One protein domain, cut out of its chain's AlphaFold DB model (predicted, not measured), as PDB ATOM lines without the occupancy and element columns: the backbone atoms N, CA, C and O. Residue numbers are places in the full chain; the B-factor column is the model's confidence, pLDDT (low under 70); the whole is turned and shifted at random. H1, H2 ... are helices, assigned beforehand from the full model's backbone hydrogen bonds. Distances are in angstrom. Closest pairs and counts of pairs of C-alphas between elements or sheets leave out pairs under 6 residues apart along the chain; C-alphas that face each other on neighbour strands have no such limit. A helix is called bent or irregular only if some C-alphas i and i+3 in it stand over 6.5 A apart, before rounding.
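AT A GLANCE: This is residues 201 to 247 and 313 to 346 of the 476 residues of the protein "F-box domain-containing protein" of Arthroderma benhamiae (strain ATCC MYA-4681 / CBS 112371) (UniProt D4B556). A helical hairpin of H2 and the longer H3 makes the middle of this model, with H1 crossing H3 at one end of the domain and H6 packing on H3 from another side. H5 lies beyond H6 at the far end from H1, and the short H4 lies beside the first turn of H2; residues 330 to 335, at the turn from H5 to H6, stick out. The printed part has 81 residues with six named helices, H1 to H6 in that order, and no named strand: the class is all helix. It is compact, with a radius of gyration of the C-alphas of 12.6 A and spans of 32 by 31 by 21 A.

HOW THE PARTS SIT: H1, residues 206 to 213, and H2, residues 218 to 227, are close but not clearly touching, at a steep tilt of 57 degrees; their closest C-alphas, of Leu 213 and Ile 221, are 6.2 A apart. H3, residues 229 to 244, is the hub, touching three helices. With residues 231 to 235 alone it touches H2, opposite ways at a shallow tilt of 27 degrees; the closest C-alphas, of Gly 225 and Leu 232, are 4.0 A apart, and the two form a helical hairpin. With residues 234 to 238 alone H3 touches H1, about perpendicular at 78 degrees; the closest C-alphas, of Gln 210 and Tyr 238, are 7.1 A apart. H4, residues 314 to 317, is close to H2 but not clearly touching; the closest C-alphas, of Leu 219 and Cys 317, are 7.5 A apart. H5, residues 323 to 331, touches no helix and is irregular, but only just: C-alphas 327 and 330 are 6.50 A apart. H6, residues 334 to 344, touches H3 at residues 232 to 239 of H3 alone, the same way at a steep tilt of 36 degrees, only just past shallow; the closest C-alphas, of Ala 236 and Leu 343, are 5.6 A apart. H5 and H6 are close but not clearly touching, with the C-alphas of Phe 329 and Ile 337 closest at 7.4 A. H1 is apart from H4, H5 and H6. Every O i to N i+4 pair is within hydrogen-bond range in H1, H2, H3 and H6, and 3 of 5 are in H5; H4 is too short for such a pair.

IN THESE COORDINATES: H1 begins at C-alpha 206, (-35.367, -28.835, -11.314), and is 10.7 A long from first to last C-alpha. H2 measures 14.7 A, and H3 22.3 A, ending at C-alpha 244, (-22.541, -16.392, -15.164). H4 measures 5.0 A, H5 13.3 A, and H6 15.1 A, ending at C-alpha 344, (-19.834, -22.260, -3.445).

THE WHOLE: The two C-alphas farthest apart, of Leu 247 and Lys 331, are 34.6 A apart. Residues 248 to 312 are cut out, and C-alphas 247 and 313 are 15.1 A apart across the cut. The links that are printed whole are tight. Mean pLDDT of the printed part is 78.0; residue 246, residues 313 to 321 and residues 324 to 326 are under 70.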
ATOM      1  N   LEU A 201     -38.969 -34.506  -0.942       82.56
ATOM      2  CA  LEU A 201     -38.541 -33.211  -1.465       82.56
ATOM      3  C   LEU A 201     -37.486 -33.350  -2.574       82.56
ATOM      4  O   LEU A 201     -37.245 -32.382  -3.273       82.56
ATOM      5  N   GLU A 202     -36.906 -34.544  -2.743       80.75
ATOM      6  CA  GLU A 202     -35.922 -34.928  -3.762       80.75
ATOM      7  C   GLU A 202     -36.534 -35.206  -5.153       80.75
ATOM      8  O   GLU A 202     -35.825 -35.154  -6.159       80.75
ATOM      9  N   TYR A 203     -37.848 -35.454  -5.252       86.31
ATOM     10  CA  TYR A 203     -38.532 -35.768  -6.519       86.31
ATOM     11  C   TYR A 203     -39.185 -34.560  -7.211       86.31
ATOM     12  O   TYR A 203     -39.914 -34.726  -8.192       86.31
ATOM     13  N   LEU A 204     -38.942 -33.331  -6.744       88.69
ATOM     14  CA  LEU A 204     -39.433 -32.140  -7.441       88.69
ATOM     15  C   LEU A 204     -38.624 -31.885  -8.733       88.69
ATOM     16  O   LEU A 204     -37.403 -32.059  -8.745       88.69
ATOM     17  N   PRO A 205     -39.256 -31.431  -9.835       90.56
ATOM     18  CA  PRO A 205     -38.535 -31.041 -11.046       90.56
ATOM     19  C   PRO A 205     -37.563 -29.880 -10.795       90.56
ATOM     20  O   PRO A 205     -37.888 -28.957 -10.051       90.56
ATOM     21  N   LEU A 206     -36.424 -29.847 -11.503       85.31
ATOM     22  CA  LEU A 206     -35.367 -28.835 -11.314       85.31
ATOM     23  C   LEU A 206     -35.881 -27.381 -11.326       85.31
ATOM     24  O   LEU A 206     -35.451 -26.557 -10.519       85.31
ATOM     25  N   LYS A 207     -36.861 -27.086 -12.191       87.94
ATOM     26  CA  LYS A 207     -37.508 -25.767 -12.287       87.94
ATOM     27  C   LYS A 207     -38.199 -25.331 -10.988       87.94
ATOM     28  O   LYS A 207     -38.264 -24.135 -10.720       87.94
ATOM     29  N   VAL A 208     -38.691 -26.271 -10.177       91.81
ATOM     30  CA  VAL A 208     -39.328 -25.987  -8.881       91.81
ATOM     31  C   VAL A 208     -38.278 -25.588  -7.847       91.81
ATOM     32  O   VAL A 208     -38.468 -24.576  -7.178       91.81
ATOM     33  N   TYR A 209     -37.132 -26.280  -7.771       90.38
ATOM     34  CA  TYR A 209     -36.030 -25.832  -6.907       90.38
ATOM     35  C   TYR A 209     -35.512 -24.457  -7.324       90.38
ATOM     36  O   TYR A 209     -35.289 -23.621  -6.459       90.38
ATOM     37  N   GLN A 210     -35.391 -24.178  -8.627       87.69
ATOM     38  CA  GLN A 210     -35.025 -22.841  -9.111       87.69
ATOM     39  C   GLN A 210     -36.011 -21.767  -8.612       87.69
ATOM     40  O   GLN A 210     -35.574 -20.721  -8.150       87.69
ATOM     41  N   HIS A 211     -37.322 -22.037  -8.611       89.94
ATOM     42  CA  HIS A 211     -38.319 -21.108  -8.058       89.94
ATOM     43  C   HIS A 211     -38.233 -20.971  -6.527       89.94
ATOM     44  O   HIS A 211     -38.475 -19.882  -6.013       89.94
ATOM     45  N   ILE A 212     -37.878 -22.032  -5.793       91.62
ATOM     46  CA  ILE A 212     -37.653 -21.978  -4.336       91.62
ATOM     47  C   ILE A 212     -36.400 -21.146  -4.024       91.62
ATOM     48  O   ILE A 212     -36.459 -20.211  -3.230       91.62
ATOM     49  N   LEU A 213     -35.284 -21.424  -4.701       89.69
ATOM     50  CA  LEU A 213     -34.016 -20.709  -4.539       89.69
ATOM     51  C   LEU A 213     -34.104 -19.240  -4.999       89.69
ATOM     52  O   LEU A 213     -33.359 -18.405  -4.508       89.69
ATOM     53  N   GLN A 214     -35.049 -18.881  -5.874       88.31
ATOM     54  CA  GLN A 214     -35.377 -17.484  -6.211       88.31
ATOM     55  C   GLN A 214     -36.179 -16.737  -5.125       88.31
ATOM     56  O   GLN A 214     -36.457 -15.546  -5.289       88.31
ATOM     57  N   LYS A 215     -36.600 -17.408  -4.044       91.56
ATOM     58  CA  LYS A 215     -37.350 -16.813  -2.918       91.56
ATOM     59  C   LYS A 215     -36.600 -16.821  -1.587       91.56
ATOM     60  O   LYS A 215     -37.047 -16.152  -0.660       91.56
ATOM     61  N   LEU A 216     -35.499 -17.558  -1.500       88.25
ATOM     62  CA  LEU A 216     -34.603 -17.586  -0.347       88.25
ATOM     63  C   LEU A 216     -33.513 -16.512  -0.493       88.25
ATOM     64  O   LEU A 216     -33.213 -16.079  -1.608       88.25
ATOM     65  N   ASP A 217     -32.912 -16.080   0.618       84.69
ATOM     66  CA  ASP A 217     -31.702 -15.253   0.565       84.69
ATOM     67  C   ASP A 217     -30.445 -16.125   0.380       84.69
ATOM     68  O   ASP A 217     -30.495 -17.345   0.521       84.69
ATOM     69  N   LEU A 218     -29.301 -15.521   0.039       77.75
ATOM     70  CA  LEU A 218     -28.077 -16.280  -0.246       77.75
ATOM     71  C   LEU A 218     -27.580 -17.123   0.946       77.75
ATOM     72  O   LEU A 218     -26.952 -18.158   0.736       77.75
ATOM     73  N   LEU A 219     -27.867 -16.719   2.182       79.50
ATOM     74  CA  LEU A 219     -27.467 -17.451   3.378       79.50
ATOM     75  C   LEU A 219     -28.381 -18.667   3.602       79.50
ATOM     76  O   LEU A 219     -27.874 -19.769   3.812       79.50
ATOM     77  N   ASP A 220     -29.698 -18.508   3.459       84.94
ATOM     78  CA  ASP A 220     -30.675 -19.610   3.481       84.94
ATOM     79  C   ASP A 220     -30.443 -20.617   2.344       84.94
ATOM     80  O   ASP A 220     -30.505 -21.831   2.545       84.94
ATOM     81  N   ILE A 221     -30.123 -20.111   1.151       83.62
ATOM     82  CA  ILE A 221     -29.718 -20.873  -0.039       83.62
ATOM     83  C   ILE A 221     -28.515 -21.773   0.279       83.62
ATOM     84  O   ILE A 221     -28.544 -22.968  -0.028       83.62
ATOM     85  N   ILE A 222     -27.484 -21.235   0.942       80.50
ATOM     86  CA  ILE A 222     -26.312 -22.017   1.353       80.50
ATOM     87  C   ILE A 222     -26.669 -23.006   2.470       80.50
ATOM     88  O   ILE A 222     -26.307 -24.179   2.363       80.50
ATOM     89  N   HIS A 223     -27.411 -22.585   3.502       82.69
ATOM     90  CA  HIS A 223     -27.857 -23.466   4.590       82.69
ATOM     91  C   HIS A 223     -28.640 -24.678   4.069       82.69
ATOM     92  O   HIS A 223     -28.361 -25.802   4.487       82.69
ATOM     93  N   LEU A 224     -29.554 -24.482   3.112       86.44
ATOM     94  CA  LEU A 224     -30.276 -25.567   2.442       86.44
ATOM     95  C   LEU A 224     -29.305 -26.539   1.751       86.44
ATOM     96  O   LEU A 224     -29.448 -27.752   1.901       86.44
ATOM     97  N   GLY A 225     -28.272 -26.027   1.076       84.56
ATOM     98  CA  GLY A 225     -27.198 -26.844   0.505       84.56
ATOM     99  C   GLY A 225     -26.396 -27.650   1.531       84.56
ATOM    100  O   GLY A 225     -25.996 -28.773   1.230       84.56
ATOM    101  N   LEU A 226     -26.205 -27.139   2.754       81.19
ATOM    102  CA  LEU A 226     -25.537 -27.892   3.826       81.19
ATOM    103  C   LEU A 226     -26.353 -29.112   4.291       81.19
ATOM    104  O   LEU A 226     -25.767 -30.074   4.781       81.19
ATOM    105  N   THR A 227     -27.686 -29.099   4.143       84.44
ATOM    106  CA  THR A 227     -28.554 -30.182   4.654       84.44
ATOM    107  C   THR A 227     -28.410 -31.507   3.904       84.44
ATOM    108  O   THR A 227     -28.634 -32.567   4.487       84.44
ATOM    109  N   SER A 228     -28.050 -31.479   2.615       84.94
ATOM    110  CA  SER A 228     -27.908 -32.682   1.791       84.94
ATOM    111  C   SER A 228     -27.010 -32.435   0.585       84.94
ATOM    112  O   SER A 228     -27.111 -31.408  -0.085       84.94
ATOM    113  N   ARG A 229     -26.210 -33.446   0.216       80.25
ATOM    114  CA  ARG A 229     -25.429 -33.459  -1.035       80.25
ATOM    115  C   ARG A 229     -26.299 -33.246  -2.281       80.25
ATOM    116  O   ARG A 229     -25.799 -32.742  -3.280       80.25
ATOM    117  N   PHE A 230     -27.581 -33.612  -2.228       85.94
ATOM    118  CA  PHE A 230     -28.543 -33.339  -3.297       85.94
ATOM    119  C   PHE A 230     -28.809 -31.834  -3.448       85.94
ATOM    120  O   PHE A 230     -28.655 -31.286  -4.540       85.94
ATOM    121  N   PHE A 231     -29.114 -31.142  -2.346       86.31
ATOM    122  CA  PHE A 231     -29.310 -29.694  -2.370       86.31
ATOM    123  C   PHE A 231     -28.014 -28.943  -2.663       86.31
ATOM    124  O   PHE A 231     -28.066 -27.995  -3.435       86.31
ATOM    125  N   LEU A 232     -26.852 -29.402  -2.179       83.88
ATOM    126  CA  LEU A 232     -25.544 -28.847  -2.556       83.88
ATOM    127  C   LEU A 232     -25.306 -28.876  -4.079       83.88
ATOM    128  O   LEU A 232     -24.812 -27.901  -4.639       83.88
ATOM    129  N   ARG A 233     -25.679 -29.969  -4.760       82.88
ATOM    130  CA  ARG A 233     -25.552 -30.105  -6.224       82.88
ATOM    131  C   ARG A 233     -26.425 -29.089  -6.967       82.88
ATOM    132  O   ARG A 233     -25.940 -28.390  -7.852       82.88
ATOM    133  N   ILE A 234     -27.699 -28.978  -6.584       86.56
ATOM    134  CA  ILE A 234     -28.642 -28.021  -7.191       86.56
ATOM    135  C   ILE A 234     -28.225 -26.576  -6.883       86.56
ATOM    136  O   ILE A 234     -28.283 -25.717  -7.761       86.56
ATOM    137  N   LEU A 235     -27.766 -26.327  -5.656       85.12
ATOM    138  CA  LEU A 235     -27.220 -25.058  -5.196       85.12
ATOM    139  C   LEU A 235     -26.026 -24.618  -6.046       85.12
ATOM    140  O   LEU A 235     -26.031 -23.495  -6.535       85.12
ATOM    141  N   ALA A 236     -25.037 -25.486  -6.257       82.44
ATOM    142  CA  ALA A 236     -23.844 -25.142  -7.025       82.44
ATOM    143  C   ALA A 236     -24.186 -24.781  -8.484       82.44
ATOM    144  O   ALA A 236     -23.699 -23.777  -8.997       82.44
ATOM    145  N   ILE A 237     -25.111 -25.514  -9.118       83.12
ATOM    146  CA  ILE A 237     -25.645 -25.183 -10.455       83.12
ATOM    147  C   ILE A 237     -26.380 -23.831 -10.441       83.12
ATOM    148  O   ILE A 237     -26.210 -23.013 -11.346       83.12
ATOM    149  N   TYR A 238     -27.196 -23.570  -9.416       83.56
ATOM    150  CA  TYR A 238     -27.946 -22.321  -9.290       83.56
ATOM    151  C   TYR A 238     -27.026 -21.112  -9.059       83.56
ATOM    152  O   TYR A 238     -27.178 -20.099  -9.744       83.56
ATOM    153  N   LEU A 239     -26.027 -21.234  -8.179       78.31
ATOM    154  CA  LEU A 239     -24.992 -20.218  -7.987       78.31
ATOM    155  C   LEU A 239     -24.201 -20.002  -9.275       78.31
ATOM    156  O   LEU A 239     -24.133 -18.863  -9.726       78.31
ATOM    157  N   GLN A 240     -23.698 -21.061  -9.924       78.19
ATOM    158  CA  GLN A 240     -23.004 -20.934 -11.211       78.19
ATOM    159  C   GLN A 240     -23.860 -20.140 -12.211       78.19
ATOM    160  O   GLN A 240     -23.339 -19.226 -12.840       78.19
ATOM    161  N   SER A 241     -25.174 -20.398 -12.291       79.31
ATOM    162  CA  SER A 241     -26.084 -19.644 -13.166       79.31
ATOM    163  C   SER A 241     -26.238 -18.161 -12.787       79.31
ATOM    164  O   SER A 241     -26.182 -17.305 -13.663       79.31
ATOM    165  N   ILE A 242     -26.368 -17.818 -11.496       75.94
ATOM    166  CA  ILE A 242     -26.427 -16.414 -11.039       75.94
ATOM    167  C   ILE A 242     -25.127 -15.678 -11.367       75.94
ATOM    168  O   ILE A 242     -25.150 -14.518 -11.786       75.94
ATOM    169  N   LEU A 243     -23.990 -16.335 -11.153       72.12
ATOM    170  CA  LEU A 243     -22.685 -15.723 -11.351       72.12
ATOM    171  C   LEU A 243     -22.407 -15.532 -12.850       72.12
ATOM    172  O   LEU A 243     -22.038 -14.428 -13.246       72.12
ATOM    173  N   THR A 244     -22.705 -16.519 -13.703       73.50
ATOM    174  CA  THR A 244     -22.541 -16.392 -15.164       73.50
ATOM    175  C   THR A 244     -23.495 -15.387 -15.807       73.50
ATOM    176  O   THR A 244     -23.087 -14.731 -16.758       73.50
ATOM    177  N   ILE A 245     -24.696 -15.155 -15.258       70.75
ATOM    178  CA  ILE A 245     -25.604 -14.063 -15.683       70.75
ATOM    179  C   ILE A 245     -24.958 -12.664 -15.551       70.75
ATOM    180  O   ILE A 245     -25.403 -11.708 -16.192       70.75
ATOM    181  N   ASN A 246     -23.907 -12.522 -14.735       68.19
ATOM    182  CA  ASN A 246     -23.189 -11.260 -14.524       68.19
ATOM    183  C   ASN A 246     -21.823 -11.181 -15.231       68.19
ATOM    184  O   ASN A 246     -21.207 -10.113 -15.251       68.19
ATOM    185  N   LEU A 247     -21.388 -12.270 -15.866       74.50
ATOM    186  CA  LEU A 247     -20.213 -12.323 -16.736       74.50
ATOM    187  C   LEU A 247     -20.632 -12.072 -18.190       74.50
ATOM    188  O   LEU A 247     -21.744 -12.410 -18.587       74.50
ATOM    189  N   THR A 313     -19.285 -13.875  -2.457       55.50
ATOM    190  CA  THR A 313     -18.765 -15.150  -1.940       55.50
ATOM    191  C   THR A 313     -19.333 -15.406  -0.538       55.50
ATOM    192  O   THR A 313     -19.583 -14.448   0.204       55.50
ATOM    193  N   PRO A 314     -19.553 -16.666  -0.134       56.22
ATOM    194  CA  PRO A 314     -19.929 -16.991   1.238       56.22
ATOM    195  C   PRO A 314     -19.072 -16.235   2.278       56.22
ATOM    196  O   PRO A 314     -19.612 -15.640   3.212       56.22
ATOM    197  N   SER A 315     -17.760 -16.117   2.047       59.25
ATOM    198  CA  SER A 315     -16.837 -15.259   2.811       59.25
ATOM    199  C   SER A 315     -17.334 -13.811   2.962       59.25
ATOM    200  O   SER A 315     -17.410 -13.293   4.071       59.25
ATOM    201  N   ASP A 316     -17.740 -13.167   1.866       58.75
ATOM    202  CA  ASP A 316     -18.255 -11.787   1.843       58.75
ATOM    203  C   ASP A 316     -19.649 -11.626   2.460       58.75
ATOM    204  O   ASP A 316     -20.065 -10.512   2.783       58.75
ATOM    205  N   CYS A 317     -20.379 -12.727   2.633       60.94
ATOM    206  CA  CYS A 317     -21.633 -12.756   3.380       60.94
ATOM    207  C   CYS A 317     -21.413 -12.850   4.899       60.94
ATOM    208  O   CYS A 317     -22.391 -12.847   5.645       60.94
ATOM    209  N   GLY A 318     -20.164 -12.982   5.362       64.00
ATOM    210  CA  GLY A 318     -19.854 -13.339   6.746       64.00
ATOM    211  C   GLY A 318     -20.266 -14.773   7.097       64.00
ATOM    212  O   GLY A 318     -20.390 -15.094   8.273       64.00
ATOM    213  N   PHE A 319     -20.495 -15.645   6.104       67.12
ATOM    214  CA  PHE A 319     -20.863 -17.049   6.330       67.12
ATOM    215  C   PHE A 319     -19.740 -17.791   7.059       67.12
ATOM    216  O   PHE A 319     -19.997 -18.418   8.085       67.12
ATOM    217  N   LEU A 320     -18.496 -17.619   6.588       67.19
ATOM    218  CA  LEU A 320     -17.293 -18.182   7.216       67.19
ATOM    219  C   LEU A 320     -17.044 -17.620   8.629       67.19
ATOM    220  O   LEU A 320     -16.530 -18.323   9.492       67.19
ATOM    221  N   ASP A 321     -17.442 -16.372   8.878       69.19
ATOM    222  CA  ASP A 321     -17.326 -15.718  10.189       69.19
ATOM    223  C   ASP A 321     -18.515 -16.027  11.120       69.19
ATOM    224  O   ASP A 321     -18.495 -15.691  12.309       69.19
ATOM    225  N   SER A 322     -19.578 -16.656  10.606       74.00
ATOM    226  CA  SER A 322     -20.797 -16.888  11.375       74.00
ATOM    227  C   SER A 322     -20.573 -17.966  12.439       74.00
ATOM    228  O   SER A 322     -20.034 -19.045  12.185       74.00
ATOM    229  N   LYS A 323     -21.009 -17.688  13.672       73.31
ATOM    230  CA  LYS A 323     -20.776 -18.596  14.805       73.31
ATOM    231  C   LYS A 323     -21.328 -20.007  14.550       73.31
ATOM    232  O   LYS A 323     -20.678 -20.986  14.896       73.31
ATOM    233  N   TRP A 324     -22.505 -20.103  13.930       67.06
ATOM    234  CA  TRP A 324     -23.166 -21.382  13.666       67.06
ATOM    235  C   TRP A 324     -22.426 -22.229  12.619       67.06
ATOM    236  O   TRP A 324     -22.292 -23.439  12.798       67.06
ATOM    237  N   PHE A 325     -21.870 -21.592  11.582       66.69
ATOM    238  CA  PHE A 325     -20.991 -22.255  10.621       66.69
ATOM    239  C   PHE A 325     -19.776 -22.866  11.326       66.69
ATOM    240  O   PHE A 325     -19.524 -24.056  11.175       66.69
ATOM    241  N   ASN A 326     -19.089 -22.104  12.178       69.44
ATOM    242  CA  ASN A 326     -17.918 -22.603  12.906       69.44
ATOM    243  C   ASN A 326     -18.236 -23.803  13.821       69.44
ATOM    244  O   ASN A 326     -17.415 -24.713  13.937       69.44
ATOM    245  N   ASP A 327     -19.423 -23.834  14.436       76.19
ATOM    246  CA  ASP A 327     -19.819 -24.910  15.351       76.19
ATOM    247  C   ASP A 327     -20.240 -26.210  14.623       76.19
ATOM    248  O   ASP A 327     -19.976 -27.291  15.151       76.19
ATOM    249  N   GLU A 328     -20.862 -26.166  13.431       71.06
ATOM    250  CA  GLU A 328     -21.302 -27.371  12.684       71.06
ATOM    251  C   GLU A 328     -20.460 -27.711  11.440       71.06
ATOM    252  O   GLU A 328     -20.150 -28.882  11.214       71.06
ATOM    253  N   PHE A 329     -20.038 -26.733  10.636       71.19
ATOM    254  CA  PHE A 329     -19.320 -26.989   9.380       71.19
ATOM    255  C   PHE A 329     -17.941 -27.610   9.620       71.19
ATOM    256  O   PHE A 329     -17.579 -28.559   8.930       71.19
ATOM    257  N   TYR A 330     -17.204 -27.180  10.652       73.56
ATOM    258  CA  TYR A 330     -15.925 -27.806  11.024       73.56
ATOM    259  C   TYR A 330     -16.059 -29.211  11.645       73.56
ATOM    260  O   TYR A 330     -15.040 -29.850  11.912       73.56
ATOM    261  N   LYS A 331     -17.281 -29.738  11.835       79.62
ATOM    262  CA  LYS A 331     -17.499 -31.171  12.109       79.62
ATOM    263  C   LYS A 331     -17.495 -32.028  10.835       79.62
ATOM    264  O   LYS A 331     -17.368 -33.250  10.932       79.62
ATOM    265  N   LEU A 332     -17.651 -31.426   9.653       75.62
ATOM    266  CA  LEU A 332     -17.570 -32.136   8.377       75.62
ATOM    267  C   LEU A 332     -16.113 -32.540   8.074       75.62
ATOM    268  O   LEU A 332     -15.178 -31.851   8.486       75.62
ATOM    269  N   PRO A 333     -15.873 -33.632   7.321       81.38
ATOM    270  CA  PRO A 333     -14.528 -33.979   6.875       81.38
ATOM    271  C   PRO A 333     -13.903 -32.846   6.050       81.38
ATOM    272  O   PRO A 333     -14.555 -32.293   5.165       81.38
ATOM    273  N   ILE A 334     -12.620 -32.552   6.276       75.50
ATOM    274  CA  ILE A 334     -11.907 -31.444   5.611       75.50
ATOM    275  C   ILE A 334     -11.940 -31.515   4.070       75.50
ATOM    276  O   ILE A 334     -11.924 -30.489   3.399       75.50
ATOM    277  N   THR A 335     -12.057 -32.717   3.498       76.00
ATOM    278  CA  THR A 335     -12.235 -32.930   2.053       76.00
ATOM    279  C   THR A 335     -13.613 -32.496   1.550       76.00
ATOM    280  O   THR A 335     -13.711 -31.913   0.476       76.00
ATOM    281  N   VAL A 336     -14.668 -32.727   2.337       73.56
ATOM    282  CA  VAL A 336     -16.032 -32.261   2.040       73.56
ATOM    283  C   VAL A 336     -16.101 -30.742   2.191       73.56
ATOM    284  O   VAL A 336     -16.672 -30.075   1.337       73.56
ATOM    285  N   ILE A 337     -15.450 -30.189   3.219       75.06
ATOM    286  CA  ILE A 337     -15.275 -28.741   3.405       75.06
ATOM    287  C   ILE A 337     -14.613 -28.096   2.179       75.06
ATOM    288  O   ILE A 337     -15.134 -27.106   1.671       75.06
ATOM    289  N   GLY A 338     -13.505 -28.665   1.687       77.25
ATOM    290  CA  GLY A 338     -12.801 -28.173   0.497       77.25
ATOM    291  C   GLY A 338     -13.704 -28.147  -0.737       77.25
ATOM    292  O   GLY A 338     -13.932 -27.079  -1.295       77.25
ATOM    293  N   GLN A 339     -14.319 -29.287  -1.067       74.25
ATOM    294  CA  GLN A 339     -15.267 -29.399  -2.185       74.25
ATOM    295  C   GLN A 339     -16.439 -28.412  -2.060       74.25
ATOM    296  O   GLN A 339     -16.862 -27.820  -3.046       74.25
ATOM    297  N   MET A 340     -16.973 -28.199  -0.854       72.94
ATOM    298  CA  MET A 340     -18.050 -27.228  -0.632       72.94
ATOM    299  C   MET A 340     -17.577 -25.784  -0.822       72.94
ATOM    300  O   MET A 340     -18.328 -24.979  -1.358       72.94
ATOM    301  N   ILE A 341     -16.347 -25.440  -0.439       76.00
ATOM    302  CA  ILE A 341     -15.788 -24.107  -0.706       76.00
ATOM    303  C   ILE A 341     -15.559 -23.917  -2.211       76.00
ATOM    304  O   ILE A 341     -15.959 -22.890  -2.745       76.00
ATOM    305  N   GLU A 342     -15.007 -24.906  -2.913       77.25
ATOM    306  CA  GLU A 342     -14.791 -24.862  -4.370       77.25
ATOM    307  C   GLU A 342     -16.114 -24.689  -5.147       77.25
ATOM    308  O   GLU A 342     -16.204 -23.856  -6.047       77.25
ATOM    309  N   LEU A 343     -17.176 -25.401  -4.752       73.62
ATOM    310  CA  LEU A 343     -18.500 -25.334  -5.392       73.62
ATOM    311  C   LEU A 343     -19.301 -24.056  -5.077       73.62
ATOM    312  O   LEU A 343     -20.170 -23.677  -5.861       73.62
ATOM    313  N   LEU A 344     -19.070 -23.428  -3.918       72.94
ATOM    314  CA  LEU A 344     -19.834 -22.260  -3.445       72.94
ATOM    315  C   LEU A 344     -19.086 -20.929  -3.613       72.94
ATOM    316  O   LEU A 344     -19.712 -19.869  -3.578       72.94
ATOM    317  N   CYS A 345     -17.766 -20.975  -3.797       71.38
ATOM    318  CA  CYS A 345     -16.884 -19.821  -3.967       71.38
ATOM    319  C   CYS A 345     -16.092 -19.892  -5.295       71.38
ATOM    320  O   CYS A 345     -14.865 -19.752  -5.245       71.38
ATOM    321  N   PRO A 346     -16.725 -20.106  -6.470       70.62
ATOM    322  CA  PRO A 346     -15.993 -20.174  -7.733       70.62
ATOM    323  C   PRO A 346     -15.228 -18.868  -7.974       70.62
ATOM    324  O   PRO A 346     -15.743 -17.762  -7.779       70.62
TER     325      PRO A 346